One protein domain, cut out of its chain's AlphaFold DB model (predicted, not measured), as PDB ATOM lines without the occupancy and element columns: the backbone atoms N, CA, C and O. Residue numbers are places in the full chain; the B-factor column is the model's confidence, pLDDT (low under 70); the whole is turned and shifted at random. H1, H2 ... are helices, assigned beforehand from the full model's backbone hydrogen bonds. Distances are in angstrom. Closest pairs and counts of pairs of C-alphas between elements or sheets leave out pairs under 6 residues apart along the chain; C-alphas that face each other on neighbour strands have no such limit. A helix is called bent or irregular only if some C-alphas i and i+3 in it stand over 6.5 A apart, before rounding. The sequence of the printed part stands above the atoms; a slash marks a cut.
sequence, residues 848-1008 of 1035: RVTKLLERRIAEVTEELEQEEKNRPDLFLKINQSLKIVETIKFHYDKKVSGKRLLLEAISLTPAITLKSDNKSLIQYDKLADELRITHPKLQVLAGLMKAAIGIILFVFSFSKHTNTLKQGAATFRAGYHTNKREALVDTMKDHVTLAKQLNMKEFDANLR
ATOM      1  N   ARG A 848     -36.516  55.230 -51.320       91.25
ATOM      2  CA  ARG A 848     -35.555  55.702 -50.303       91.25
ATOM      3  C   ARG A 848     -35.823  55.154 -48.899       91.25
ATOM      4  O   ARG A 848     -34.899  55.108 -48.091       91.25
ATOM      5  N   VAL A 849     -37.026  54.628 -48.654       92.31
ATOM      6  CA  VAL A 849     -37.500  54.149 -47.338       92.31
ATOM      7  C   VAL A 849     -36.543  53.166 -46.670       92.31
ATOM      8  O   VAL A 849     -36.377  53.214 -45.462       92.31
ATOM      9  N   THR A 850     -35.905  52.262 -47.424       91.50
ATOM     10  CA  THR A 850     -35.016  51.249 -46.816       91.50
ATOM     11  C   THR A 850     -33.811  51.889 -46.129       91.50
ATOM     12  O   THR A 850     -33.555  51.568 -44.977       91.50
ATOM     13  N   LYS A 851     -33.103  52.791 -46.821       92.31
ATOM     14  CA  LYS A 851     -31.919  53.467 -46.269       92.31
ATOM     15  C   LYS A 851     -32.298  54.431 -45.145       92.31
ATOM     16  O   LYS A 851     -31.581  54.534 -44.161       92.31
ATOM     17  N   LEU A 852     -33.436  55.118 -45.283       95.06
ATOM     18  CA  LEU A 852     -33.896  56.027 -44.237       95.06
ATOM     19  C   LEU A 852     -34.321  55.280 -42.966       95.06
ATOM     20  O   LEU A 852     -34.003  55.731 -41.876       95.06
ATOM     21  N   LEU A 853     -35.004  54.138 -43.095       95.81
ATOM     22  CA  LEU A 853     -35.407  53.321 -41.950       95.81
ATOM     23  C   LEU A 853     -34.193  52.841 -41.147       95.81
ATOM     24  O   LEU A 853     -34.195  52.962 -39.931       95.81
ATOM     25  N   GLU A 854     -33.156  52.344 -41.821       96.12
ATOM     26  CA  GLU A 854     -31.886  51.959 -41.187       96.12
ATOM     27  C   GLU A 854     -31.284  53.101 -40.368       96.12
ATOM     28  O   GLU A 854     -30.950  52.930 -39.198       96.12
ATOM     29  N   ARG A 855     -31.215  54.290 -40.975       94.75
ATOM     30  CA  ARG A 855     -30.712  55.497 -40.326       94.75
ATOM     31  C   ARG A 855     -31.569  55.900 -39.126       94.75
ATOM     32  O   ARG A 855     -31.022  56.118 -38.054       94.75
ATOM     33  N   ARG A 856     -32.898  55.947 -39.273       96.06
ATOM     34  CA  ARG A 856     -33.815  56.295 -38.172       96.06
ATOM     35  C   ARG A 856     -33.746  55.318 -37.011       96.06
ATOM     36  O   ARG A 856     -33.888  55.757 -35.882       96.06
ATOM     37  N   ILE A 857     -33.534  54.025 -37.268       97.06
ATOM     38  CA  ILE A 857     -33.318  53.047 -36.194       97.06
ATOM     39  C   ILE A 857     -32.104  53.464 -35.362       97.06
ATOM     40  O   ILE A 857     -32.231  53.573 -34.151       97.06
ATOM     41  N   ALA A 858     -30.966  53.754 -36.002       96.00
ATOM     42  CA  ALA A 858     -29.758  54.179 -35.294       96.00
ATOM     43  C   ALA A 858     -29.947  55.516 -34.555       96.00
ATOM     44  O   ALA A 858     -29.635  55.604 -33.374       96.00
ATOM     45  N   GLU A 859     -30.511  56.525 -35.227       93.06
ATOM     46  CA  GLU A 859     -30.744  57.855 -34.643       93.06
ATOM     47  C   GLU A 859     -31.684  57.804 -33.430       93.06
ATOM     48  O   GLU A 859     -31.420  58.457 -32.429       93.06
ATOM     49  N   VAL A 860     -32.776  57.035 -33.505       95.19
ATOM     50  CA  VAL A 860     -33.732  56.917 -32.391       95.19
ATOM     51  C   VAL A 860     -33.160  56.093 -31.246       95.19
ATOM     52  O   VAL A 860     -33.425  56.423 -30.097       95.19
ATOM     53  N   THR A 861     -32.386  55.039 -31.527       96.25
ATOM     54  CA  THR A 861     -31.672  54.307 -30.472       96.25
ATOM     55  C   THR A 861     -30.754  55.250 -29.702       96.25
ATOM     56  O   THR A 861     -30.873  55.338 -28.485       96.25
ATOM     57  N   GLU A 862     -29.908  56.005 -30.407       93.38
ATOM     58  CA  GLU A 862     -28.979  56.952 -29.783       93.38
ATOM     59  C   GLU A 862     -29.716  58.044 -28.989       93.38
ATOM     60  O   GLU A 862     -29.356  58.319 -27.848       93.38
ATOM     61  N   GLU A 863     -30.776  58.631 -29.556       91.00
ATOM     62  CA  GLU A 863     -31.594  59.647 -28.878       91.00
ATOM     63  C   GLU A 863     -32.212  59.106 -27.580       91.00
ATOM     64  O   GLU A 863     -32.135  59.758 -26.541       91.00
ATOM     65  N   LEU A 864     -32.786  57.901 -27.609       93.19
ATOM     66  CA  LEU A 864     -33.406  57.289 -26.433       93.19
ATOM     67  C   LEU A 864     -32.379  56.905 -25.358       93.19
ATOM     68  O   LEU A 864     -32.637  57.140 -24.182       93.19
ATOM     69  N   GLU A 865     -31.218  56.366 -25.737       93.38
ATOM     70  CA  GLU A 865     -30.134  56.024 -24.801       93.38
ATOM     71  C   GLU A 865     -29.514  57.270 -24.143       93.38
ATOM     72  O   GLU A 865     -29.088  57.233 -22.985       93.38
ATOM     73  N   GLN A 866     -29.446  58.390 -24.867       89.94
ATOM     74  CA  GLN A 866     -29.017  59.671 -24.303       89.94
ATOM     75  C   GLN A 866     -30.064  60.231 -23.335       89.94
ATOM     76  O   GLN A 866     -29.716  60.649 -22.229       89.94
ATOM     77  N   GLU A 867     -31.344  60.209 -23.713       89.19
ATOM     78  CA  GLU A 867     -32.435  60.662 -22.847       89.19
ATOM     79  C   GLU A 867     -32.594  59.783 -21.601       89.19
ATOM     80  O   GLU A 867     -32.910  60.310 -20.545       89.19
ATOM     81  N   GLU A 868     -32.295  58.483 -21.660       91.38
ATOM     82  CA  GLU A 868     -32.320  57.604 -20.480       91.38
ATOM     83  C   GLU A 868     -31.377  58.100 -19.377       91.38
ATOM     84  O   GLU A 868     -31.724  58.104 -18.196       91.38
ATOM     85  N   LYS A 869     -30.190  58.573 -19.777       89.88
ATOM     86  CA  LYS A 869     -29.184  59.133 -18.865       89.88
ATOM     87  C   LYS A 869     -29.600  60.500 -18.332       89.88
ATOM     88  O   LYS A 869     -29.347  60.804 -17.169       89.88
ATOM     89  N   ASN A 870     -30.215  61.320 -19.181       86.56
ATOM     90  CA  ASN A 870     -30.593  62.693 -18.847       86.56
ATOM     91  C   ASN A 870     -31.904  62.775 -18.051       86.56
ATOM     92  O   ASN A 870     -32.098  63.723 -17.291       86.56
ATOM     93  N   ARG A 871     -32.799  61.800 -18.233       85.88
ATOM     94  CA  ARG A 871     -34.158  61.758 -17.685       85.88
ATOM     95  C   ARG A 871     -34.503  60.387 -17.089       85.88
ATOM     96  O   ARG A 871     -35.313  59.642 -17.655       85.88
ATOM     97  N   PRO A 872     -33.943  60.046 -15.911       86.62
ATOM     98  CA  PRO A 872     -34.262  58.793 -15.225       86.62
ATOM     99  C   PRO A 872     -35.753  58.641 -14.879       86.62
ATOM    100  O   PRO A 872     -36.242  57.519 -14.746       86.62
ATOM    101  N   ASP A 873     -36.500  59.748 -14.779       86.00
ATOM    102  CA  ASP A 873     -37.959  59.771 -14.598       86.00
ATOM    103  C   ASP A 873     -38.710  59.049 -15.730       86.00
ATOM    104  O   ASP A 873     -39.757  58.441 -15.499       86.00
ATOM    105  N   LEU A 874     -38.154  59.054 -16.945       88.12
ATOM    106  CA  LEU A 874     -38.743  58.396 -18.109       88.12
ATOM    107  C   LEU A 874     -38.265  56.964 -18.335       88.12
ATOM    108  O   LEU A 874     -38.677  56.358 -19.327       88.12
ATOM    109  N   PHE A 875     -37.452  56.396 -17.443       90.94
ATOM    110  CA  PHE A 875     -36.810  55.090 -17.632       90.94
ATOM    111  C   PHE A 875     -37.772  53.998 -18.137       90.94
ATOM    112  O   PHE A 875     -37.454  53.268 -19.075       90.94
ATOM    113  N   LEU A 876     -38.989  53.913 -17.585       89.94
ATOM    114  CA  LEU A 876     -39.997  52.940 -18.030       89.94
ATOM    115  C   LEU A 876     -40.501  53.207 -19.460       89.94
ATOM    116  O   LEU A 876     -40.589  52.273 -20.258       89.94
ATOM    117  N   LYS A 877     -40.807  54.469 -19.809       91.31
ATOM    118  CA  LYS A 877     -41.229  54.844 -21.172       91.31
ATOM    119  C   LYS A 877     -40.088  54.589 -22.168       91.31
ATOM    120  O   LYS A 877     -40.327  54.089 -23.270       91.31
ATOM    121  N   ILE A 878     -38.853  54.912 -21.793       93.38
ATOM    122  CA  ILE A 878     -37.676  54.764 -22.656       93.38
ATOM    123  C   ILE A 878     -37.366  53.287 -22.912       93.38
ATOM    124  O   ILE A 878     -37.254  52.901 -24.073       93.38
ATOM    125  N   ASN A 879     -37.360  52.431 -21.888       93.56
ATOM    126  CA  ASN A 879     -37.149  50.989 -22.070       93.56
ATOM    127  C   ASN A 879     -38.202  50.340 -22.974       93.56
ATOM    128  O   ASN A 879     -37.872  49.553 -23.866       93.56
ATOM    129  N   GLN A 880     -39.476  50.707 -22.804       93.44
ATOM    130  CA  GLN A 880     -40.542  50.239 -23.689       93.44
ATOM    131  C   GLN A 880     -40.297  50.688 -25.142       93.44
ATOM    132  O   GLN A 880     -40.498  49.920 -26.084       93.44
ATOM    133  N   SER A 881     -39.798  51.910 -25.328       94.75
ATOM    134  CA  SER A 881     -39.449  52.461 -26.641       94.75
ATOM    135  C   SER A 881     -38.273  51.733 -27.279       94.75
ATOM    136  O   SER A 881     -38.358  51.366 -28.447       94.75
ATOM    137  N   LEU A 882     -37.206  51.461 -26.525       95.50
ATOM    138  CA  LEU A 882     -36.051  50.699 -27.003       95.50
ATOM    139  C   LEU A 882     -36.466  49.292 -27.456       95.50
ATOM    140  O   LEU A 882     -36.092  48.871 -28.548       95.50
ATOM    141  N   LYS A 883     -37.362  48.618 -26.722       95.81
ATOM    142  CA  LYS A 883     -37.938  47.325 -27.136       95.81
ATOM    143  C   LYS A 883     -38.710  47.408 -28.463       95.81
ATOM    144  O   LYS A 883     -38.629  46.500 -29.302       95.81
ATOM    145  N   ILE A 884     -39.450  48.498 -28.687       96.06
ATOM    146  CA  ILE A 884     -40.110  48.773 -29.975       96.06
ATOM    147  C   ILE A 884     -39.053  48.929 -31.077       96.06
ATOM    148  O   ILE A 884     -39.162  48.283 -32.121       96.06
ATOM    149  N   VAL A 885     -38.011  49.732 -30.841       96.88
ATOM    150  CA  VAL A 885     -36.917  49.977 -31.798       96.88
ATOM    151  C   VAL A 885     -36.190  48.679 -32.158       96.88
ATOM    152  O   VAL A 885     -35.998  48.395 -33.341       96.88
ATOM    153  N   GLU A 886     -35.857  47.842 -31.177       96.38
ATOM    154  CA  GLU A 886     -35.237  46.528 -31.385       96.38
ATOM    155  C   GLU A 886     -36.108  45.604 -32.238       96.38
ATOM    156  O   GLU A 886     -35.622  44.924 -33.146       96.38
ATOM    157  N   THR A 887     -37.419  45.604 -31.993       95.31
ATOM    158  CA  THR A 887     -38.357  44.787 -32.768       95.31
ATOM    159  C   THR A 887     -38.479  45.301 -34.209       95.31
ATOM    160  O   THR A 887     -38.519  44.512 -35.161       95.31
ATOM    161  N   ILE A 888     -38.462  46.623 -34.409       95.81
ATOM    162  CA  ILE A 888     -38.394  47.243 -35.740       95.81
ATOM    163  C   ILE A 888     -37.080  46.871 -36.446       95.81
ATOM    164  O   ILE A 888     -37.116  46.477 -37.617       95.81
ATOM    165  N   LYS A 889     -35.940  46.926 -35.745       96.25
ATOM    166  CA  LYS A 889     -34.618  46.525 -36.252       96.25
ATOM    167  C   LYS A 889     -34.601  45.061 -36.682       96.25
ATOM    168  O   LYS A 889     -34.214  44.763 -37.809       96.25
ATOM    169  N   PHE A 890     -35.148  44.163 -35.864       94.69
ATOM    170  CA  PHE A 890     -35.315  42.755 -36.226       94.69
ATOM    171  C   PHE A 890     -36.074  42.594 -37.554       94.69
ATOM    172  O   PHE A 890     -35.644  41.869 -38.454       94.69
ATOM    173  N   HIS A 891     -37.200  43.292 -37.711       91.81
ATOM    174  CA  HIS A 891     -37.978  43.258 -38.948       91.81
ATOM    175  C   HIS A 891     -37.202  43.828 -40.149       91.81
ATOM    176  O   HIS A 891     -37.249  43.253 -41.246       91.81
ATOM    177  N   TYR A 892     -36.461  44.920 -39.947       93.19
ATOM    178  CA  TYR A 892     -35.577  45.503 -40.954       93.19
ATOM    179  C   TYR A 892     -34.506  44.502 -41.423       93.19
ATOM    180  O   TYR A 892     -34.426  44.229 -42.627       93.19
ATOM    181  N   ASP A 893     -33.782  43.870 -40.496       93.06
ATOM    182  CA  ASP A 893     -32.698  42.915 -40.773       93.06
ATOM    183  C   ASP A 893     -33.204  41.662 -41.497       93.06
ATOM    184  O   ASP A 893     -32.581  41.147 -42.435       93.06
ATOM    185  N   LYS A 894     -34.406  41.195 -41.134       90.31
ATOM    186  CA  LYS A 894     -35.083  40.097 -41.843       90.31
ATOM    187  C   LYS A 894     -35.644  40.518 -43.203       90.31
ATOM    188  O   LYS A 894     -36.077  39.656 -43.971       90.31
ATOM    189  N   LYS A 895     -35.565  41.798 -43.576       89.12
ATOM    190  CA  LYS A 895     -36.052  42.358 -44.847       89.12
ATOM    191  C   LYS A 895     -37.545  42.085 -45.063       89.12
ATOM    192  O   LYS A 895     -37.942  41.743 -46.176       89.12
ATOM    193  N   VAL A 896     -38.362  42.208 -44.014       85.81
ATOM    194  CA  VAL A 896     -39.820  42.015 -44.124       85.81
ATOM    195  C   VAL A 896     -40.477  43.125 -44.961       85.81
ATOM    196  O   VAL A 896     -39.928  44.221 -45.126       85.81
ATOM    197  N   SER A 897     -41.662  42.855 -45.515       82.94
ATOM    198  CA  SER A 897     -42.489  43.884 -46.162       82.94
ATOM    199  C   SER A 897     -43.061  44.893 -45.152       82.94
ATOM    200  O   SER A 897     -43.080  44.647 -43.953       82.94
ATOM    201  N   GLY A 898     -43.552  46.043 -45.629       85.44
ATOM    202  CA  GLY A 898     -44.165  47.060 -44.757       85.44
ATOM    203  C   GLY A 898     -43.188  48.093 -44.184       85.44
ATOM    204  O   GLY A 898     -43.497  48.745 -43.191       85.44
ATOM    205  N   LYS A 899     -42.028  48.297 -44.825       90.75
ATOM    206  CA  LYS A 899     -40.993  49.247 -44.372       90.75
ATOM    207  C   LYS A 899     -41.482  50.687 -44.178       90.75
ATOM    208  O   LYS A 899     -40.921  51.394 -43.361       90.75
ATOM    209  N   ARG A 900     -42.516  51.126 -44.904       90.88
ATOM    210  CA  ARG A 900     -43.111  52.466 -44.728       90.88
ATOM    211  C   ARG A 900     -43.853  52.601 -43.404       90.88
ATOM    212  O   ARG A 900     -43.728  53.627 -42.760       90.88
ATOM    213  N   LEU A 901     -44.589  51.563 -43.006       91.81
ATOM    214  CA  LEU A 901     -45.249  51.526 -41.700       91.81
ATOM    215  C   LEU A 901     -44.212  51.423 -40.576       91.81
ATOM    216  O   LEU A 901     -44.360  52.073 -39.554       91.81
ATOM    217  N   LEU A 902     -43.136  50.653 -40.786       94.69
ATOM    218  CA  LEU A 902     -42.009  50.597 -39.846       94.69
ATOM    219  C   LEU A 902     -41.307  51.951 -39.704       94.69
ATOM    220  O   LEU A 902     -41.008  52.350 -38.586       94.69
ATOM    221  N   LEU A 903     -41.072  52.651 -40.821       95.06
ATOM    222  CA  LEU A 903     -40.530  54.010 -40.829       95.06
ATOM    223  C   LEU A 903     -41.451  54.962 -40.066       95.06
ATOM    224  O   LEU A 903     -40.995  55.746 -39.252       95.06
ATOM    225  N   GLU A 904     -42.755  54.867 -40.287       93.31
ATOM    226  CA  GLU A 904     -43.700  55.694 -39.555       93.31
ATOM    227  C   GLU A 904     -43.686  55.409 -38.044       93.31
ATOM    228  O   GLU A 904     -43.707  56.341 -37.244       93.31
ATOM    229  N   ALA A 905     -43.590  54.132 -37.658       94.38
ATOM    230  CA  ALA A 905     -43.550  53.725 -36.259       94.38
ATOM    231  C   ALA A 905     -42.295  54.261 -35.568       94.38
ATOM    232  O   ALA A 905     -42.414  54.926 -34.544       94.38
ATOM    233  N   ILE A 906     -41.112  54.057 -36.164       95.38
ATOM    234  CA  ILE A 906     -39.849  54.547 -35.595       95.38
ATOM    235  C   ILE A 906     -39.821  56.080 -35.498       95.38
ATOM    236  O   ILE A 906     -39.310  56.615 -34.521       95.38
ATOM    237  N   SER A 907     -40.410  56.798 -36.461       92.44
ATOM    238  CA  SER A 907     -40.460  58.265 -36.446       92.44
ATOM    239  C   SER A 907     -41.408  58.836 -35.392       92.44
ATOM    240  O   SER A 907     -41.182  59.948 -34.922       92.44
ATOM    241  N   LEU A 908     -42.466  58.110 -35.018       91.12
ATOM    242  CA  LEU A 908     -43.406  58.541 -33.980       91.12
ATOM    243  C   LEU A 908     -42.977  58.132 -32.566       91.12
ATOM    244  O   LEU A 908     -43.374  58.805 -31.617       91.12
ATOM    245  N   THR A 909     -42.166  57.079 -32.410       93.06
ATOM    246  CA  THR A 909     -41.756  56.563 -31.092       93.06
ATOM    247  C   THR A 909     -41.213  57.658 -30.158       93.06
ATOM    248  O   THR A 909     -41.766  57.783 -29.067       93.06
ATOM    249  N   PRO A 910     -40.245  58.521 -30.548       89.88
ATOM    250  CA  PRO A 910     -39.730  59.561 -29.648       89.88
ATOM    251  C   PRO A 910     -40.803  60.540 -29.162       89.88
ATOM    252  O   PRO A 910     -40.810  60.917 -27.993       89.88
ATOM    253  N   ALA A 911     -41.752  60.922 -30.023       84.94
ATOM    254  CA  ALA A 911     -42.815  61.857 -29.658       84.94
ATOM    255  C   ALA A 911     -43.738  61.274 -28.575       84.94
ATOM    256  O   ALA A 911     -44.097  61.970 -27.625       84.94
ATOM    257  N   ILE A 912     -44.065  59.980 -28.672       88.12
ATOM    258  CA  ILE A 912     -44.862  59.281 -27.655       88.12
ATOM    259  C   ILE A 912     -44.112  59.183 -26.333       88.12
ATOM    260  O   ILE A 912     -44.721  59.327 -25.278       88.12
ATOM    261  N   THR A 913     -42.804  58.978 -26.386       88.19
ATOM    262  CA  THR A 913     -41.966  58.759 -25.204       88.19
ATOM    263  C   THR A 913     -41.661  60.052 -24.460       88.19
ATOM    264  O   THR A 913     -41.776  60.085 -23.238       88.19
ATOM    265  N   LEU A 914     -41.308  61.110 -25.195       83.38
ATOM    266  CA  LEU A 914     -40.756  62.342 -24.632       83.38
ATOM    267  C   LEU A 914     -41.801  63.448 -24.422       83.38
ATOM    268  O   LEU A 914     -41.622  64.264 -23.521       83.38
ATOM    269  N   LYS A 915     -42.868  63.494 -25.240       78.44
ATOM    270  CA  LYS A 915     -43.883  64.574 -25.231       78.44
ATOM    271  C   LYS A 915     -45.320  64.083 -24.995       78.44
ATOM    272  O   LYS A 915     -46.150  64.860 -24.547       78.44
ATOM    273  N   SER A 916     -45.607  62.805 -25.273       76.88
ATOM    274  CA  SER A 916     -46.868  62.091 -24.985       76.88
ATOM    275  C   SER A 916     -48.166  62.902 -25.210       76.88
ATOM    276  O   SER A 916     -49.061  62.855 -24.367       76.88
ATOM    277  N   ASP A 917     -48.323  63.631 -26.324       79.50
ATOM    278  CA  ASP A 917     -49.577  64.354 -26.591       79.50
ATOM    279  C   ASP A 917     -50.709  63.416 -27.070       79.50
ATOM    280  O   ASP A 917     -50.477  62.396 -27.727       79.50
ATOM    281  N   ASN A 918     -51.965  63.766 -26.757       77.75
ATOM    282  CA  ASN A 918     -53.136  62.929 -27.058       77.75
ATOM    283  C   ASN A 918     -53.302  62.612 -28.551       77.75
ATOM    284  O   ASN A 918     -53.734  61.513 -28.904       77.75
ATOM    285  N   LYS A 919     -52.962  63.550 -29.441       78.88
ATOM    286  CA  LYS A 919     -53.109  63.357 -30.886       78.88
ATOM    287  C   LYS A 919     -52.090  62.339 -31.393       78.88
ATOM    288  O   LYS A 919     -52.457  61.434 -32.145       78.88
ATOM    289  N   SER A 920     -50.844  62.453 -30.943       80.62
ATOM    290  CA  SER A 920     -49.783  61.494 -31.236       80.62
ATOM    291  C   SER A 920     -50.140  60.105 -30.701       80.62
ATOM    292  O   SER A 920     -50.002  59.130 -31.436       80.62
ATOM    293  N   LEU A 921     -50.692  60.001 -29.485       85.06
ATOM    294  CA  LEU A 921     -51.137  58.724 -28.903       85.06
ATOM    295  C   LEU A 921     -52.217  58.032 -29.749       85.06
ATOM    296  O   LEU A 921     -52.091  56.845 -30.037       85.06
ATOM    297  N   ILE A 922     -53.244  58.767 -30.192       84.75
ATOM    298  CA  ILE A 922     -54.303  58.230 -31.068       84.75
ATOM    299  C   ILE A 922     -53.719  57.772 -32.410       84.75
ATOM    300  O   ILE A 922     -54.066  56.707 -32.924       84.75
ATOM    301  N   GLN A 923     -52.818  58.567 -32.994       84.25
ATOM    302  CA  GLN A 923     -52.173  58.211 -34.256       84.25
ATOM    303  C   GLN A 923     -51.304  56.955 -34.118       84.25
ATOM    304  O   GLN A 923     -51.309  56.113 -35.018       84.25
ATOM    305  N   TYR A 924     -50.574  56.828 -33.011       89.50
ATOM    306  CA  TYR A 924     -49.682  55.706 -32.743       89.50
ATOM    307  C   TYR A 924     -50.446  54.405 -32.485       89.50
ATOM    308  O   TYR A 924     -50.073  53.366 -33.026       89.50
ATOM    309  N   ASP A 925     -51.559  54.472 -31.752       89.94
ATOM    310  CA  ASP A 925     -52.461  53.337 -31.525       89.94
ATOM    311  C   ASP A 925     -53.062  52.826 -32.845       89.94
ATOM    312  O   ASP A 925     -52.944  51.651 -33.194       89.94
ATOM    313  N   LYS A 926     -53.570  53.742 -33.680       88.38
ATOM    314  CA  LYS A 926     -54.053  53.403 -35.026       88.38
ATOM    315  C   LYS A 926     -52.959  52.803 -35.910       88.38
ATOM    316  O   LYS A 926     -53.228  51.924 -36.727       88.38
ATOM    317  N   LEU A 927     -51.726  53.297 -35.799       89.94
ATOM    318  CA  LEU A 927     -50.593  52.735 -36.527       89.94
ATOM    319  C   LEU A 927     -50.268  51.313 -36.050       89.94
ATOM    320  O   LEU A 927     -49.950  50.472 -36.888       89.94
ATOM    321  N   ALA A 928     -50.380  51.027 -34.751       91.44
ATOM    322  CA  ALA A 928     -50.226  49.675 -34.222       91.44
ATOM    323  C   ALA A 928     -51.232  48.714 -34.882       91.44
ATOM    324  O   ALA A 928     -50.839  47.660 -35.381       91.44
ATOM    325  N   ASP A 929     -52.497  49.116 -35.016       88.56
ATOM    326  CA  ASP A 929     -53.498  48.316 -35.734       88.56
ATOM    327  C   ASP A 929     -53.160  48.125 -37.221       88.56
ATOM    328  O   ASP A 929     -53.292  47.025 -37.756       88.56
ATOM    329  N   GLU A 930     -52.658  49.161 -37.899       87.00
ATOM    330  CA  GLU A 930     -52.226  49.070 -39.304       87.00
ATOM    331  C   GLU A 930     -50.986  48.170 -39.503       87.00
ATOM    332  O   GLU A 930     -50.736  47.683 -40.610       87.00
ATOM    333  N   LEU A 931     -50.186  47.942 -38.456       86.44
ATOM    334  CA  LEU A 931     -49.037  47.032 -38.489       86.44
ATOM    335  C   LEU A 931     -49.450  45.556 -38.363       86.44
ATOM    336  O   LEU A 931     -48.660  44.700 -38.789       86.44
ATOM    337  N   ARG A 932     -50.639  45.259 -37.820       88.06
ATOM    338  CA  ARG A 932     -51.142  43.899 -37.582       88.06
ATOM    339  C   ARG A 932     -51.339  43.138 -38.895       88.06
ATOM    340  O   ARG A 932     -51.957  43.619 -39.845       88.06
ATOM    341  N   ILE A 933     -50.816  41.913 -38.957       81.25
ATOM    342  CA  ILE A 933     -50.997  41.017 -40.108       81.25
ATOM    343  C   ILE A 933     -52.171  40.098 -39.814       81.25
ATOM    344  O   ILE A 933     -52.058  39.124 -39.077       81.25
ATOM    345  N   THR A 934     -53.303  40.384 -40.430       75.62
ATOM    346  CA  THR A 934     -54.551  39.683 -40.134       75.62
ATOM    347  C   THR A 934     -54.676  38.311 -40.802       75.62
ATOM    348  O   THR A 934     -55.343  37.420 -40.282       75.62
ATOM    349  N   HIS A 935     -53.998  38.100 -41.935       74.94
ATOM    350  CA  HIS A 935     -54.012  36.832 -42.674       74.94
ATOM    351  C   HIS A 935     -52.589  36.323 -42.965       74.94
ATOM    352  O   HIS A 935     -52.125  36.359 -44.111       74.94
ATOM    353  N   PRO A 936     -51.870  35.814 -41.947       74.81
ATOM    354  CA  PRO A 936     -50.455  35.468 -42.062       74.81
ATOM    355  C   PRO A 936     -50.185  34.324 -43.041       74.81
ATOM    356  O   PRO A 936     -49.286  34.425 -43.874       74.81
ATOM    357  N   LYS A 937     -51.018  33.273 -43.027       64.56
ATOM    358  CA  LYS A 937     -50.926  32.153 -43.984       64.56
ATOM    359  C   LYS A 937     -51.097  32.624 -45.434       64.56
ATOM    360  O   LYS A 937     -50.392  32.153 -46.322       64.56
ATOM    361  N   LEU A 938     -51.985  33.595 -45.662       68.12
ATOM    362  CA  LEU A 938     -52.237  34.162 -46.986       68.12
ATOM    363  C   LEU A 938     -51.052  35.016 -47.463       68.12
ATOM    364  O   LEU A 938     -50.688  34.955 -48.633       68.12
ATOM    365  N   GLN A 939     -50.402  35.760 -46.561       68.56
ATOM    366  CA  GLN A 939     -49.172  36.495 -46.878       68.56
ATOM    367  C   GLN A 939     -47.979  35.572 -47.154       68.56
ATOM    368  O   GLN A 939     -47.218  35.840 -48.081       68.56
ATOM    369  N   VAL A 940     -47.833  34.470 -46.405       69.12
ATOM    370  CA  VAL A 940     -46.837  33.422 -46.696       69.12
ATOM    371  C   VAL A 940     -47.045  32.884 -48.112       69.12
ATOM    372  O   VAL A 940     -46.110  32.897 -48.911       69.12
ATOM    373  N   LEU A 941     -48.278  32.493 -48.446       58.16
ATOM    374  CA  LEU A 941     -48.629  31.969 -49.766       58.16
ATOM    375  C   LEU A 941     -48.399  33.005 -50.876       58.16
ATOM    376  O   LEU A 941     -47.718  32.716 -51.855       58.16
ATOM    377  N   ALA A 942     -48.882  34.238 -50.699       66.19
ATOM    378  CA  ALA A 942     -48.670  35.328 -51.650       66.19
ATOM    379  C   ALA A 942     -47.179  35.659 -51.831       66.19
ATOM    380  O   ALA A 942     -46.741  35.990 -52.933       66.19
ATOM    381  N   GLY A 943     -46.384  35.561 -50.763       63.19
ATOM    382  CA  GLY A 943     -44.937  35.735 -50.798       63.19
ATOM    383  C   GLY A 943     -44.224  34.635 -51.576       63.19
ATOM    384  O   GLY A 943     -43.390  34.952 -52.425       63.19
ATOM    385  N   LEU A 944     -44.591  33.369 -51.352       65.56
ATOM    386  CA  LEU A 944     -44.092  32.228 -52.130       65.56
ATOM    387  C   LEU A 944     -44.463  32.361 -53.608       65.56
ATOM    388  O   LEU A 944     -43.594  32.213 -54.460       65.56
ATOM    389  N   MET A 945     -45.711  32.727 -53.915       66.19
ATOM    390  CA  MET A 945     -46.160  32.955 -55.291       66.19
ATOM    391  C   MET A 945     -45.370  34.084 -55.960       66.19
ATOM    392  O   MET A 945     -44.851  33.906 -57.058       66.19
ATOM    393  N   LYS A 946     -45.191  35.228 -55.287       70.38
ATOM    394  CA  LYS A 946     -44.370  36.338 -55.801       70.38
ATOM    395  C   LYS A 946     -42.897  35.957 -55.971       70.38
ATOM    396  O   LYS A 946     -42.265  36.414 -56.920       70.38
ATOM    397  N   ALA A 947     -42.340  35.144 -55.073       68.06
ATOM    398  CA  ALA A 947     -40.959  34.676 -55.163       68.06
ATOM    399  C   ALA A 947     -40.784  33.690 -56.322       68.06
ATOM    400  O   ALA A 947     -39.838  33.843 -57.086       68.06
ATOM    401  N   ALA A 948     -41.723  32.759 -56.507       67.19
ATOM    402  CA  ALA A 948     -41.758  31.841 -57.641       67.19
ATOM    403  C   ALA A 948     -41.857  32.604 -58.971       67.19
ATOM    404  O   ALA A 948     -41.037  32.380 -59.858       67.19
ATOM    405  N   ILE A 949     -42.757  33.592 -59.064       69.12
ATOM    406  CA  ILE A 949     -42.834  34.522 -60.204       69.12
ATOM    407  C   ILE A 949     -41.484  35.226 -60.409       69.12
ATOM    408  O   ILE A 949     -40.993  35.325 -61.527       69.12
ATOM    409  N   GLY A 950     -40.839  35.684 -59.333       62.56
ATOM    410  CA  GLY A 950     -39.520  36.309 -59.390       62.56
ATOM    411  C   GLY A 950     -38.382  35.384 -59.846       62.56
ATOM    412  O   GLY A 950     -37.484  35.864 -60.529       62.56
ATOM    413  N   ILE A 951     -38.398  34.094 -59.485       65.00
ATOM    414  CA  ILE A 951     -37.408  33.087 -59.917       65.00
ATOM    415  C   ILE A 951     -37.578  32.808 -61.405       65.00
ATOM    416  O   ILE A 951     -36.597  32.856 -62.141       65.00
ATOM    417  N   ILE A 952     -38.823  32.584 -61.837       64.56
ATOM    418  CA  ILE A 952     -39.172  32.400 -63.249       64.56
ATOM    419  C   ILE A 952     -38.639  33.602 -64.038       64.56
ATOM    420  O   ILE A 952     -37.787  33.448 -64.907       64.56
ATOM    421  N   LEU A 953     -38.996  34.820 -63.627       55.12
ATOM    422  CA  LEU A 953     -38.492  36.043 -64.244       55.12
ATOM    423  C   LEU A 953     -36.961  36.193 -64.221       55.12
ATOM    424  O   LEU A 953     -36.387  36.750 -65.152       55.12
ATOM    425  N   PHE A 954     -36.280  35.782 -63.148       56.34
ATOM    426  CA  PHE A 954     -34.825  35.924 -63.018       56.34
ATOM    427  C   PHE A 954     -34.072  35.044 -64.020       56.34
ATOM    428  O   PHE A 954     -33.095  35.510 -64.609       56.34
ATOM    429  N   VAL A 955     -34.552  33.813 -64.224       64.19
ATOM    430  CA  VAL A 955     -33.982  32.840 -65.165       64.19
ATOM    431  C   VAL A 955     -34.164  33.301 -66.613       64.19
ATOM    432  O   VAL A 955     -33.212  33.228 -67.384       64.19
ATOM    433  N   PHE A 956     -35.333  33.837 -66.975       50.00
ATOM    434  CA  PHE A 956     -35.614  34.228 -68.362       50.00
ATOM    435  C   PHE A 956     -35.095  35.626 -68.747       50.00
ATOM    436  O   PHE A 956     -34.686  35.841 -69.884       50.00
ATOM    437  N   SER A 957     -34.991  36.563 -67.796       49.84
ATOM    438  CA  SER A 957     -34.553  37.944 -68.080       49.84
ATOM    439  C   SER A 957     -33.050  38.208 -67.940       49.84
ATOM    440  O   SER A 957     -32.647  39.375 -67.902       49.84
ATOM    441  N   PHE A 958     -32.224  37.159 -67.802       51.50
ATOM    442  CA  PHE A 958     -30.781  37.263 -67.536       51.50
ATOM    443  C   PHE A 958     -30.469  38.349 -66.485       51.50
ATOM    444  O   PHE A 958     -29.742  39.304 -66.755       51.50
ATOM    445  N   SER A 959     -31.038  38.214 -65.276       53.03
ATOM    446  CA  SER A 959     -30.847  39.074 -64.084       53.03
ATOM    447  C   SER A 959     -31.669  40.373 -63.938       53.03
ATOM    448  O   SER A 959     -31.613  40.995 -62.869       53.03
ATOM    449  N   LYS A 960     -32.509  40.779 -64.903       52.75
ATOM    450  CA  LYS A 960     -33.216  42.082 -64.826       52.75
ATOM    451  C   LYS A 960     -34.368  42.156 -63.805       52.75
ATOM    452  O   LYS A 960     -34.736  43.254 -63.385       52.75
ATOM    453  N   HIS A 961     -34.887  41.028 -63.312       56.03
ATOM    454  CA  HIS A 961     -36.070  40.991 -62.430       56.03
ATOM    455  C   HIS A 961     -35.841  40.549 -60.971       56.03
ATOM    456  O   HIS A 961     -36.771  40.127 -60.278       56.03
ATOM    457  N   THR A 962     -34.636  40.748 -60.423       65.38
ATOM    458  CA  THR A 962     -34.341  40.445 -59.002       65.38
ATOM    459  C   THR A 962     -35.262  41.151 -57.987       65.38
ATOM    460  O   THR A 962     -35.372  40.709 -56.842       65.38
ATOM    461  N   ASN A 963     -35.940  42.238 -58.373       70.94
ATOM    462  CA  ASN A 963     -36.827  43.002 -57.491       70.94
ATOM    463  C   ASN A 963     -38.108  42.247 -57.115       70.94
ATOM    464  O   ASN A 963     -38.487  42.269 -55.945       70.94
ATOM    465  N   THR A 964     -38.740  41.540 -58.053       72.69
ATOM    466  CA  THR A 964     -39.966  40.768 -57.784       72.69
ATOM    467  C   THR A 964     -39.682  39.609 -56.832       72.69
ATOM    468  O   THR A 964     -40.416  39.393 -55.870       72.69
ATOM    469  N   LEU A 965     -38.539  38.940 -57.022       73.62
ATOM    470  CA  LEU A 965     -38.049  37.888 -56.128       73.62
ATOM    471  C   LEU A 965     -37.806  38.417 -54.709       73.62
ATOM    472  O   LEU A 965     -38.266  37.829 -53.731       73.62
ATOM    473  N   LYS A 966     -37.146  39.576 -54.586       76.88
ATOM    474  CA  LYS A 966     -36.926  40.248 -53.296       76.88
ATOM    475  C   LYS A 966     -38.240  40.654 -52.626       76.88
ATOM    476  O   LYS A 966     -38.360  40.511 -51.413       76.88
ATOM    477  N   GLN A 967     -39.226  41.131 -53.387       77.69
ATOM    478  CA  GLN A 967     -40.553  41.481 -52.867       77.69
ATOM    479  C   GLN A 967     -41.333  40.248 -52.392       77.69
ATOM    480  O   GLN A 967     -41.970  40.299 -51.337       77.69
ATOM    481  N   GLY A 968     -41.262  39.138 -53.130       71.75
ATOM    482  CA  GLY A 968     -41.861  37.868 -52.726       71.75
ATOM    483  C   GLY A 968     -41.244  37.322 -51.447       71.75
ATOM    484  O   GLY A 968     -41.960  37.080 -50.478       71.75
ATOM    485  N   ALA A 969     -39.910  37.266 -51.383       75.19
ATOM    486  CA  ALA A 969     -39.188  36.873 -50.176       75.19
ATOM    487  C   ALA A 969     -39.526  37.775 -48.975       75.19
ATOM    488  O   ALA A 969     -39.734  37.277 -47.871       75.19
ATOM    489  N   ALA A 970     -39.633  39.092 -49.178       77.38
ATOM    490  CA  ALA A 970     -40.017  40.031 -48.125       77.38
ATOM    491  C   ALA A 970     -41.452  39.805 -47.614       77.38
ATOM    492  O   ALA A 970     -41.689  39.862 -46.409       77.38
ATOM    493  N   THR A 971     -42.394  39.523 -48.522       76.38
ATOM    494  CA  THR A 971     -43.803  39.240 -48.185       76.38
ATOM    495  C   THR A 971     -43.933  37.900 -47.453       76.38
ATOM    496  O   THR A 971     -44.622  37.812 -46.441       76.38
ATOM    497  N   PHE A 972     -43.200  36.876 -47.903       77.88
ATOM    498  CA  PHE A 972     -43.134  35.576 -47.233       77.88
ATOM    499  C   PHE A 972     -42.618  35.721 -45.801       77.88
ATOM    500  O   PHE A 972     -43.241  35.232 -44.863       77.88
ATOM    501  N   ARG A 973     -41.506  36.443 -45.619       81.69
ATOM    502  CA  ARG A 973     -40.914  36.674 -44.295       81.69
ATOM    503  C   ARG A 973     -41.827  37.479 -43.378       81.69
ATOM    504  O   ARG A 973     -41.800  37.239 -42.178       81.69
ATOM    505  N   ALA A 974     -42.630  38.401 -43.914       74.56
ATOM    506  CA  ALA A 974     -43.631  39.109 -43.122       74.56
ATOM    507  C   ALA A 974     -44.680  38.142 -42.556       74.56
ATOM    508  O   ALA A 974     -44.909  38.150 -41.351       74.56
ATOM    509  N   GLY A 975     -45.222  37.244 -43.386       71.62
ATOM    510  CA  GLY A 975     -46.145  36.206 -42.924       71.62
ATOM    511  C   GLY A 975     -45.491  35.187 -41.977       71.62
ATOM    512  O   GLY A 975     -46.087  34.805 -40.972       71.62
ATOM    513  N   TYR A 976     -44.243  34.787 -42.240       80.88
ATOM    514  CA  TYR A 976     -43.504  33.838 -41.398       80.88
ATOM    515  C   TYR A 976     -43.168  34.412 -40.011       80.88
ATOM    516  O   TYR A 976     -43.249  33.714 -39.006       80.88
ATOM    517  N   HIS A 977     -42.833  35.702 -39.930       84.88
ATOM    518  CA  HIS A 977     -42.500  36.387 -38.677       84.88
ATOM    519  C   HIS A 977     -43.697  37.114 -38.039       84.88
ATOM    520  O   HIS A 977     -43.502  38.093 -37.315       84.88
ATOM    521  N   THR A 978     -44.925  36.633 -38.263       86.44
ATOM    522  CA  THR A 978     -46.146  37.276 -37.741       86.44
ATOM    523  C   THR A 978     -46.144  37.396 -36.220       86.44
ATOM    524  O   THR A 978     -46.480  38.454 -35.714       86.44
ATOM    525  N   ASN A 979     -45.665  36.394 -35.475       84.50
ATOM    526  CA  ASN A 979     -45.641  36.467 -34.005       84.50
ATOM    527  C   ASN A 979     -44.777  37.628 -33.482       84.50
ATOM    528  O   ASN A 979     -45.118  38.262 -32.492       84.50
ATOM    529  N   LYS A 980     -43.662  37.940 -34.159       87.56
ATOM    530  CA  LYS A 980     -42.824  39.103 -33.813       87.56
ATOM    531  C   LYS A 980     -43.485  40.419 -34.213       87.56
ATOM    532  O   LYS A 980     -43.301  41.419 -33.530       87.56
ATOM    533  N   ARG A 981     -44.277  40.400 -35.289       86.88
ATOM    534  CA  ARG A 981     -45.086  41.543 -35.701       86.88
ATOM    535  C   ARG A 981     -46.213  41.821 -34.711       86.88
ATOM    536  O   ARG A 981     -46.426  42.979 -34.394       86.88
ATOM    537  N   GLU A 982     -46.872  40.788 -34.198       89.69
ATOM    538  CA  GLU A 982     -47.894  40.926 -33.157       89.69
ATOM    539  C   GLU A 982     -47.274  41.443 -31.858       89.69
ATOM    540  O   GLU A 982     -47.748  42.426 -31.309       89.69
ATOM    541  N   ALA A 983     -46.110  40.910 -31.466       90.38
ATOM    542  CA  ALA A 983     -45.368  41.434 -30.320       90.38
ATOM    543  C   ALA A 983     -45.006  42.927 -30.468       90.38
ATOM    544  O   ALA A 983     -45.020  43.652 -29.475       90.38
ATOM    545  N   LEU A 984     -44.696  43.405 -31.684       91.94
ATOM    546  CA  LEU A 984     -44.505  44.837 -31.948       91.94
ATOM    547  C   LEU A 984     -45.795  45.628 -31.696       91.94
ATOM    548  O   LEU A 984     -45.745  46.659 -31.034       91.94
ATOM    549  N   VAL A 985     -46.927  45.149 -32.221       93.12
ATOM    550  CA  VAL A 985     -48.244  45.784 -32.048       93.12
ATOM    551  C   VAL A 985     -48.611  45.870 -30.572       93.12
ATOM    552  O   VAL A 985     -48.936  46.956 -30.096       93.12
ATOM    553  N   ASP A 986     -48.489  44.765 -29.842       93.19
ATOM    554  CA  ASP A 986     -48.802  44.707 -28.415       93.19
ATOM    555  C   ASP A 986     -47.889  45.648 -27.622       93.19
ATOM    556  O   ASP A 986     -48.370  46.495 -26.877       93.19
ATOM    557  N   THR A 987     -46.575  45.620 -27.885       92.81
ATOM    558  CA  THR A 987     -45.610  46.514 -27.216       92.81
ATOM    559  C   THR A 987     -45.928  47.993 -27.485       92.81
ATOM    560  O   THR A 987     -45.793  48.821 -26.583       92.81
ATOM    561  N   MET A 988     -46.372  48.342 -28.699       95.06
ATOM    562  CA  MET A 988     -46.806  49.703 -29.034       95.06
ATOM    563  C   MET A 988     -48.087  50.104 -28.290       95.06
ATOM    564  O   MET A 988     -48.161  51.225 -27.785       95.06
ATOM    565  N   LYS A 989     -49.080  49.214 -28.184       94.38
ATOM    566  CA  LYS A 989     -50.326  49.477 -27.440       94.38
ATOM    567  C   LYS A 989     -50.095  49.596 -25.936       94.38
ATOM    568  O   LYS A 989     -50.651  50.489 -25.290       94.38
ATOM    569  N   ASP A 990     -49.217  48.761 -25.397       92.94
ATOM    570  CA  ASP A 990     -48.752  48.856 -24.016       92.94
ATOM    571  C   ASP A 990     -48.063  50.202 -23.774       92.94
ATOM    572  O   ASP A 990     -48.327  50.858 -22.769       92.94
ATOM    573  N   HIS A 991     -47.246  50.671 -24.727       92.00
ATOM    574  CA  HIS A 991     -46.587  51.979 -24.644       92.00
ATOM    575  C   HIS A 991     -47.586  53.141 -24.625       92.00
ATOM    576  O   HIS A 991     -47.451  54.059 -23.818       92.00
ATOM    577  N   VAL A 992     -48.636  53.085 -25.453       91.31
ATOM    578  CA  VAL A 992     -49.737  54.069 -25.425       91.31
ATOM    579  C   VAL A 992     -50.441  54.061 -24.069       91.31
ATOM    580  O   VAL A 992     -50.729  55.122 -23.514       91.31
ATOM    581  N   THR A 993     -50.713  52.876 -23.524       92.31
ATOM    582  CA  THR A 993     -51.374  52.718 -22.221       92.31
ATOM    583  C   THR A 993     -50.510  53.279 -21.094       92.31
ATOM    584  O   THR A 993     -50.998  54.069 -20.284       92.31
ATOM    585  N   LEU A 994     -49.216  52.951 -21.089       89.75
ATOM    586  CA  LEU A 994     -48.236  53.470 -20.139       89.75
ATOM    587  C   LEU A 994     -48.140  55.000 -20.210       89.75
ATOM    588  O   LEU A 994     -48.176  55.672 -19.178       89.75
ATOM    589  N   ALA A 995     -48.068  55.565 -21.417       87.56
ATOM    590  CA  ALA A 995     -48.020  57.009 -21.616       87.56
ATOM    591  C   ALA A 995     -49.279  57.707 -21.071       87.56
ATOM    592  O   ALA A 995     -49.157  58.686 -20.339       87.56
ATOM    593  N   LYS A 996     -50.477  57.168 -21.343       87.81
ATOM    594  CA  LYS A 996     -51.743  57.693 -20.799       87.81
ATOM    595  C   LYS A 996     -51.774  57.656 -19.268       87.81
ATOM    596  O   LYS A 996     -52.140  58.649 -18.646       87.81
ATOM    597  N   GLN A 997     -51.369  56.540 -18.661       87.12
ATOM    598  CA  GLN A 997     -51.363  56.379 -17.202       87.12
ATOM    599  C   GLN A 997     -50.418  57.362 -16.507       87.12
ATOM    600  O   GLN A 997     -50.764  57.920 -15.468       87.12
ATOM    601  N   LEU A 998     -49.227  57.578 -17.068       81.31
ATOM    602  CA  LEU A 998     -48.247  58.502 -16.495       81.31
ATOM    603  C   LEU A 998     -48.689  59.962 -16.646       81.31
ATOM    604  O   LEU A 998     -48.591  60.713 -15.681       81.31
ATOM    605  N   ASN A 999     -49.285  60.331 -17.785       80.38
ATOM    606  CA  ASN A 999     -49.850  61.669 -17.973       80.38
ATOM    607  C   ASN A 999     -50.995  61.962 -16.979       80.38
ATOM    608  O   ASN A 999     -51.101  63.076 -16.475       80.38
ATOM    609  N   MET A1000     -51.843  60.970 -16.665       75.94
ATOM    610  CA  MET A1000     -52.891  61.124 -15.642       75.94
ATOM    611  C   MET A1000     -52.303  61.332 -14.241       75.94
ATOM    612  O   MET A1000     -52.784  62.176 -13.494       75.94
ATOM    613  N   LYS A1001     -51.233  60.607 -13.890       73.94
ATOM    614  CA  LYS A1001     -50.561  60.764 -12.592       73.94
ATOM    615  C   LYS A1001     -49.885  62.128 -12.435       73.94
ATOM    616  O   LYS A1001     -49.931  62.687 -11.345       73.94
ATOM    617  N   GLU A1002     -49.282  62.665 -13.496       66.69
ATOM    618  CA  GLU A1002     -48.721  64.026 -13.498       66.69
ATOM    619  C   GLU A1002     -49.814  65.090 -13.349       66.69
ATOM    620  O   GLU A1002     -49.650  66.038 -12.582       66.69
ATOM    621  N   PHE A1003     -50.955  64.908 -14.021       64.06
ATOM    622  CA  PHE A1003     -52.117  65.782 -13.862       64.06
ATOM    623  C   PHE A1003     -52.635  65.778 -12.413       64.06
ATOM    624  O   PHE A1003     -52.783  66.840 -11.811       64.06
ATOM    625  N   ASP A1004     -52.809  64.595 -11.815       61.00
ATOM    626  CA  ASP A1004     -53.245  64.447 -10.421       61.00
ATOM    627  C   ASP A1004     -52.227  65.014  -9.414       61.00
ATOM    628  O   ASP A1004     -52.612  65.584  -8.390       61.00
ATOM    629  N   ALA A1005     -50.923  64.881  -9.682       61.59
ATOM    630  CA  ALA A1005     -49.861  65.440  -8.844       61.59
ATOM    631  C   ALA A1005     -49.833  66.977  -8.896       61.59
ATOM    632  O   ALA A1005     -49.711  67.618  -7.853       61.59
ATOM    633  N   ASN A1006     -50.026  67.568 -10.079       58.69
ATOM    634  CA  ASN A1006     -50.107  69.020 -10.251       58.69
ATOM    635  C   ASN A1006     -51.368  69.613  -9.601       58.69
ATOM    636  O   ASN A1006     -51.303  70.697  -9.027       58.69
ATOM    637  N   LEU A1007     -52.488  68.880  -9.591       50.12
ATOM    638  CA  LEU A1007     -53.696  69.257  -8.843       50.12
ATOM    639  C   LEU A1007     -53.497  69.243  -7.319       50.12
ATOM    640  O   LEU A1007     -54.126  70.029  -6.616       50.12
ATOM    641  N   ARG A1008     -52.617  68.379  -6.795       49.31
ATOM    642  CA  ARG A1008     -52.278  68.318  -5.358       49.31
ATOM    643  C   ARG A1008     -51.278  69.388  -4.911       49.31
ATOM    644  O   ARG A1008     -51.142  69.598  -3.709       49.31
TER     645      ARG A1008
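Overview. This is residues 848 to 1008 of the 1035 residues of an uncharacterized protein of Legionella busanensis (UniProt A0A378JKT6). Five helices, H1, H2, H3, H4 and H7, run side by side as an up-and-down bundle, and a helical hairpin of H5 and H6 forms a separate lobe beyond one end of it, set at a steep angle to H7. At the opposite end the last residues of H7, 1000 to 1008, stick out, and this tail and the hairpin lobe make the long axis. The printed part has 161 residues with seven named helices, H1 to H7 in order, and no named strand, and its class is all helix. It is only just loose, close to compact, with a radius of gyration of the C-alphas of 18.7 A and spans of 73 by 29 by 21 A.

Along the chain. H1, residues 849 to 870, begins with C-alpha 849 at (-37.500, 54.149, -47.338) and is 30.5 A long. H2, residues 872 to 893, 30.1 A, has a kink of 36 degrees near residue 879 and is irregular, with C-alphas 873 and 876 7.9 A apart. H3, residues 899 to 914, 23.7 A, is only just irregular, with C-alphas 907 and 910 7.0 A apart. H4 holds residues 918 to 931. H5, residues 936 to 956, is 30.2 A long and ends with C-alpha 956 at (-35.614, 34.228, -68.362). H6 holds residues 962 to 976. H7, residues 978 to 1008, is the longest at 45.3 A and ends with C-alpha 1008 at (-52.278, 68.318, -5.358).

Arrangement. In the bundle each helix runs against the one before it. H1 and H2 form a hairpin at a shallow tilt of 21 degrees, closest at the C-alphas of Glu 868 and Phe 875, 5.9 A. H3, the hub, touches H1, the same way, at Leu 853 and Leu 903, whose C-alphas are closest at 5.3 A. H3 and H4 form a hairpin at a shallow tilt of 30 degrees, closest at the C-alphas of Ile 912 and Leu 921, 6.4 A. H7 touches H4 with residues 981 to 992 alone, opposite ways, closest at the C-alphas of Ala 928 and Val 985, 4.9 A. H7 also touches H2, closest at the C-alphas of Thr 887 and Leu 984, 6.2 A. H7 and H3 only just touch, with 3 pairs of C-alphas within 8 A. H5 and H6 form a hairpin at a shallow tilt of 19 degrees, closest at the C-alphas of Gly 950 and Leu 965, 3.9 A. H6 and H7 are close but not clearly touching, at a steep tilt of 64 degrees. H4, H5, H6 and H7 have every O i to N i+4 pair within hydrogen-bond range; H1 has 17 of 18, H2 16 of 18 and H3 10 of 12.

Size, cuts and confidence. The C-alphas of Phe 956 and Arg 1008, the two farthest apart, are 73.5 A apart. The printed part has no cut, and the six links between named helices are tight. The mean pLDDT of the printed part is 82.5; residues 937 to 945, 947 to 962 and 1002 to 1008 are under 70.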